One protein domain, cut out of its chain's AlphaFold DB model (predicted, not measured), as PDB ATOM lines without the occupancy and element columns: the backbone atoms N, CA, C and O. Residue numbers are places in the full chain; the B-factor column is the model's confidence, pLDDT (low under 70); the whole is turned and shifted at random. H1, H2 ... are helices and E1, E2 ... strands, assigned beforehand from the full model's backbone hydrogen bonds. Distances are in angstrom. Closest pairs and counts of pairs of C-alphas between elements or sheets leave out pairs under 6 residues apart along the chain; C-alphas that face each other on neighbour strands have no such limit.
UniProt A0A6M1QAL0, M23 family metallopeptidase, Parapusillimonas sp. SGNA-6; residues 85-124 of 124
ATOM      1  N   ALA A  85     218.046 252.057 184.928       94.12
ATOM      2  CA  ALA A  85     218.646 252.163 183.608       94.12
ATOM      3  C   ALA A  85     220.068 251.593 183.643       94.12
ATOM      4  O   ALA A  85     220.949 252.083 184.357       94.12
ATOM      5  N   VAL A  86     220.277 250.538 182.871       95.44
ATOM      6  CA  VAL A  86     221.537 249.810 182.739       95.44
ATOM      7  C   VAL A  86     221.869 249.647 181.259       95.44
ATOM      8  O   VAL A  86     221.010 249.868 180.417       95.44
ATOM      9  N   ASN A  87     223.112 249.291 180.929       90.69
ATOM     10  CA  ASN A  87     223.515 248.794 179.603       90.69
ATOM     11  C   ASN A  87     222.875 249.556 178.417       90.69
ATOM     12  O   ASN A  87     221.961 249.058 177.767       90.69
ATOM     13  N   ASN A  88     223.348 250.771 178.124       88.38
ATOM     14  CA  ASN A  88     222.800 251.627 177.055       88.38
ATOM     15  C   ASN A  88     221.315 252.030 177.228       88.38
ATOM     16  O   ASN A  88     220.641 252.330 176.246       88.38
ATOM     17  N   GLY A  89     220.814 252.071 178.466       89.31
ATOM     18  CA  GLY A  89     219.513 252.661 178.809       89.31
ATOM     19  C   GLY A  89     218.361 251.670 178.943       89.31
ATOM     20  O   GLY A  89     217.214 252.084 179.115       89.31
ATOM     21  N   GLU A  90     218.646 250.371 178.911       93.00
ATOM     22  CA  GLU A  90     217.679 249.324 179.224       93.00
ATOM     23  C   GLU A  90     217.156 249.479 180.660       93.00
ATOM     24  O   GLU A  90     217.932 249.595 181.607       93.00
ATOM     25  N   LYS A  91     215.830 249.460 180.841       94.50
ATOM     26  CA  LYS A  91     215.203 249.474 182.171       94.50
ATOM     27  C   LYS A  91     215.069 248.047 182.684       94.50
ATOM     28  O   LYS A  91     214.274 247.283 182.144       94.50
ATOM     29  N   SER A  92     215.790 247.707 183.749       96.12
ATOM     30  CA  SER A  92     215.795 246.350 184.299       96.12
ATOM     31  C   SER A  92     215.695 246.318 185.825       96.12
ATOM     32  O   SER A  92     216.142 247.233 186.522       96.12
ATOM     33  N   VAL A  93     215.087 245.252 186.351       96.69
ATOM     34  CA  VAL A  93     215.177 244.892 187.771       96.69
ATOM     35  C   VAL A  93     216.473 244.109 187.956       96.69
ATOM     36  O   VAL A  93     216.732 243.163 187.222       96.69
ATOM     37  N   LEU A  94     217.302 244.503 188.922       95.19
ATOM     38  CA  LEU A  94     218.626 243.903 189.076       95.19
ATOM     39  C   LEU A  94     218.547 242.510 189.703       95.19
ATOM     40  O   LEU A  94     218.080 242.353 190.834       95.19
ATOM     41  N   ASP A  95     219.111 241.526 189.012       95.75
ATOM     42  CA  ASP A  95     219.330 240.194 189.569       95.75
ATOM     43  C   ASP A  95     220.484 240.148 190.578       95.75
ATOM     44  O   ASP A  95     221.496 240.852 190.475       95.75
ATOM     45  N   ASN A  96     220.349 239.251 191.555       94.94
ATOM     46  CA  ASN A  96     221.383 238.991 192.548       94.94
ATOM     47  C   ASN A  96     222.648 238.401 191.896       94.94
ATOM     48  O   ASN A  96     222.564 237.513 191.055       94.94
ATOM     49  N   LYS A  97     223.825 238.840 192.361       93.62
ATOM     50  CA  LYS A  97     225.157 238.419 191.882       93.62
ATOM     51  C   LYS A  97     225.438 238.697 190.395       93.62
ATOM     52  O   LYS A  97     226.396 238.149 189.859       93.62
ATOM     53  N   SER A  98     224.668 239.578 189.768       95.31
ATOM     54  CA  SER A  98     224.913 240.054 188.403       95.31
ATOM     55  C   SER A  98     225.697 241.371 188.394       95.31
ATOM     56  O   SER A  98     225.708 242.119 189.376       95.31
ATOM     57  N   THR A  99     226.379 241.659 187.284       94.25
ATOM     58  CA  THR A  99     227.098 242.922 187.060       94.25
ATOM     59  C   THR A  99     226.370 243.749 186.010       94.25
ATOM     60  O   THR A  99     225.998 243.231 184.963       94.25
ATOM     61  N   TYR A 100     226.205 245.040 186.291       95.31
ATOM     62  CA  TYR A 100     225.538 245.997 185.415       95.31
ATOM     63  C   TYR A 100     226.372 247.270 185.316       95.31
ATOM     64  O   TYR A 100     226.998 247.682 186.297       95.31
ATOM     65  N   THR A 101     226.333 247.924 184.159       95.19
ATOM     66  CA  THR A 101     226.848 249.285 184.000       95.19
ATOM     67  C   THR A 101     225.675 250.248 184.070       95.19
ATOM     68  O   THR A 101     224.745 250.141 183.272       95.19
ATOM     69  N   ALA A 102     225.706 251.170 185.036       92.50
ATOM     70  CA  ALA A 102     224.697 252.216 185.149       92.50
ATOM     71  C   ALA A 102     224.688 253.070 183.875       92.50
ATOM     72  O   ALA A 102     225.748 253.458 183.380       92.50
ATOM     73  N   PHE A 103     223.496 253.363 183.364       92.81
ATOM     74  CA  PHE A 103     223.312 254.264 182.238       92.81
ATOM     75  C   PHE A 103     222.651 255.553 182.720       92.81
ATOM     76  O   PHE A 103     221.614 255.513 183.380       92.81
ATOM     77  N   LEU A 104     223.267 256.687 182.397       90.44
ATOM     78  CA  LEU A 104     222.756 258.016 182.701       90.44
ATOM     79  C   LEU A 104     223.157 258.948 181.560       90.44
ATOM     80  O   LEU A 104     224.347 259.160 181.333       90.44
ATOM     81  N   ASP A 105     222.173 259.487 180.851       91.12
ATOM     82  CA  ASP A 105     222.367 260.477 179.799       91.12
ATOM     83  C   ASP A 105     221.639 261.787 180.130       91.12
ATOM     84  O   ASP A 105     220.827 261.874 181.058       91.12
ATOM     85  N   ASP A 106     221.940 262.831 179.361       90.38
ATOM     86  CA  ASP A 106     221.334 264.148 179.548       90.38
ATOM     87  C   ASP A 106     219.806 264.086 179.417       90.38
ATOM     88  O   ASP A 106     219.094 264.778 180.146       90.38
ATOM     89  N   ALA A 107     219.286 263.248 178.512       89.25
ATOM     90  CA  ALA A 107     217.849 263.080 178.324       89.25
ATOM     91  C   ALA A 107     217.173 262.551 179.598       89.25
ATOM     92  O   ALA A 107     216.151 263.099 180.014       89.25
ATOM     93  N   MET A 108     217.774 261.555 180.251       87.25
ATOM     94  CA  MET A 108     217.300 261.015 181.521       87.25
ATOM     95  C   MET A 108     217.419 262.032 182.660       87.25
ATOM     96  O   MET A 108     216.501 262.150 183.469       87.25
ATOM     97  N   ILE A 109     218.510 262.801 182.714       89.50
ATOM     98  CA  ILE A 109     218.690 263.839 183.740       89.50
ATOM     99  C   ILE A 109     217.614 264.926 183.627       89.50
ATOM    100  O   ILE A 109     217.062 265.392 184.625       89.50
ATOM    101  N   MET A 110     217.317 265.334 182.398       90.19
ATOM    102  CA  MET A 110     216.419 266.442 182.092       90.19
ATOM    103  C   MET A 110     214.933 266.063 182.097       90.19
ATOM    104  O   MET A 110     214.103 266.965 181.982       90.19
ATOM    105  N   GLN A 111     214.586 264.776 182.219       87.38
ATOM    106  CA  GLN A 111     213.224 264.270 182.010       87.38
ATOM    107  C   GLN A 111     212.177 264.967 182.896       87.38
ATOM    108  O   GLN A 111     211.115 265.341 182.406       87.38
ATOM    109  N   GLU A 112     212.504 265.192 184.169       82.81
ATOM    110  CA  GLU A 112     211.587 265.751 185.177       82.81
ATOM    111  C   GLU A 112     211.837 267.248 185.451       82.81
ATOM    112  O   GLU A 112     211.305 267.821 186.399       82.81
ATOM    113  N   MET A 113     212.680 267.908 184.649       88.25
ATOM    114  CA  MET A 113     213.019 269.318 184.847       88.25
ATOM    115  C   MET A 113     212.033 270.248 184.135       88.25
ATOM    116  O   MET A 113     211.757 270.123 182.940       88.25
ATOM    117  N   ASN A 114     211.595 271.301 184.823       89.31
ATOM    118  CA  ASN A 114     210.844 272.381 184.194       89.31
ATOM    119  C   ASN A 114     211.752 273.308 183.355       89.31
ATOM    120  O   ASN A 114     212.984 273.292 183.423       89.31
ATOM    121  N   LYS A 115     211.144 274.209 182.570       90.06
ATOM    122  CA  LYS A 115     211.874 275.137 181.678       90.06
ATOM    123  C   LYS A 115     212.937 275.983 182.394       90.06
ATOM    124  O   LYS A 115     213.931 276.365 181.772       90.06
ATOM    125  N   LYS A 116     212.716 276.345 183.662       89.19
ATOM    126  CA  LYS A 116     213.653 277.159 184.450       89.19
ATOM    127  C   LYS A 116     214.843 276.315 184.909       89.19
ATOM    128  O   LYS A 116     215.976 276.789 184.831       89.19
ATOM    129  N   GLU A 117     214.597 275.078 185.320       88.50
ATOM    130  CA  GLU A 117     215.616 274.104 185.729       88.50
ATOM    131  C   GLU A 117     216.493 273.670 184.558       88.50
ATOM    132  O   GLU A 117     217.713 273.763 184.663       88.50
ATOM    133  N   LEU A 118     215.903 273.362 183.400       89.06
ATOM    134  CA  LEU A 118     216.647 273.037 182.176       89.06
ATOM    135  C   LEU A 118     217.634 274.145 181.788       89.06
ATOM    136  O   LEU A 118     218.783 273.883 181.431       89.06
ATOM    137  N   LYS A 119     217.206 275.411 181.884       88.69
ATOM    138  CA  LYS A 119     218.078 276.567 181.629       88.69
ATOM    139  C   LYS A 119     219.214 276.680 182.641       88.69
ATOM    140  O   LYS A 119     220.259 277.218 182.294       88.69
ATOM    141  N   LYS A 120     219.001 276.256 183.888       86.88
ATOM    142  CA  LYS A 120     220.039 276.246 184.924       86.88
ATOM    143  C   LYS A 120     221.024 275.100 184.688       86.88
ATOM    144  O   LYS A 120     222.220 275.330 184.812       86.88
ATOM    145  N   TYR A 121     220.532 273.918 184.317       85.19
ATOM    146  CA  TYR A 121     221.351 272.743 184.025       85.19
ATOM    147  C   TYR A 121     222.294 272.988 182.841       85.19
ATOM    148  O   TYR A 121     223.500 272.886 183.004       85.19
ATOM    149  N   LYS A 122     221.774 273.466 181.700       85.19
ATOM    150  CA  LYS A 122     222.563 273.748 180.480       85.19
ATOM    151  C   LYS A 122     223.575 274.901 180.595       85.19
ATOM    152  O   LYS A 122     224.245 275.218 179.619       85.19
ATOM    153  N   LYS A 123     223.601 275.607 181.728       85.12
ATOM    154  CA  LYS A 123     224.559 276.689 182.008       85.12
ATOM    155  C   LYS A 123     225.755 276.227 182.843       85.12
ATOM    156  O   LYS A 123     226.682 277.021 182.992       85.12
ATOM    157  N   LYS A 124     225.687 275.035 183.444       63.53
ATOM    158  CA  LYS A 124     226.869 274.354 183.983       63.53
ATOM    159  C   LYS A 124     227.730 273.872 182.824       63.53
ATOM    160  O   LYS A 124     228.961 273.877 183.025       63.53
TER     161      LYS A 124
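Overview. This is residues 85 to 124 of the 124 residues of the protein "M23 family metallopeptidase" of Parapusillimonas sp. SGNA-6 (UniProt A0A6M1QAL0). There is little regular structure here: a drawn-out chain makes a rod, with a wide loop through Lys 97 at one end and the short helix H2 at the other, and the smaller H1 between them. Of the 40 residues printed, 15 are in named elements, in the order E1, H1, H2; the class is mostly helix. The whole is only just extended, close to loose, with a radius of gyration of the C-alphas of 13.8 A and spans of 41 by 16 by 13 A.

Arrangement. Start at residues 85 to 86, which pair antiparallel with residues 90 to 91 of E1, residues 90 to 92; E1 pairs with no named strand. E1 is apart from H1, residues 106 to 110, and from H2, residues 115 to 121. H1 and H2 are close but not clearly touching; their closest C-alphas, of Met 110 and Leu 118, are 6.6 A apart. In H1 and H2 every O i to N i+4 pair is within hydrogen-bond range.

Along the chain. Find C-alpha 90 at (217.679, 249.324, 179.224), where E1 begins its 6.2 A. H1 measures 6.0 A; H2 runs 10.1 A to C-alpha 121 at (221.351, 272.743, 184.025).

Size, cuts and confidence. The C-alphas of Lys 97 and Lys 116 are the two farthest apart, 41.1 A. Residues 93 to 105 form the long link; H1 to H2 is tight. The printed part has no cut, and residue 124, the chain's last, is under pLDDT 70 in this model.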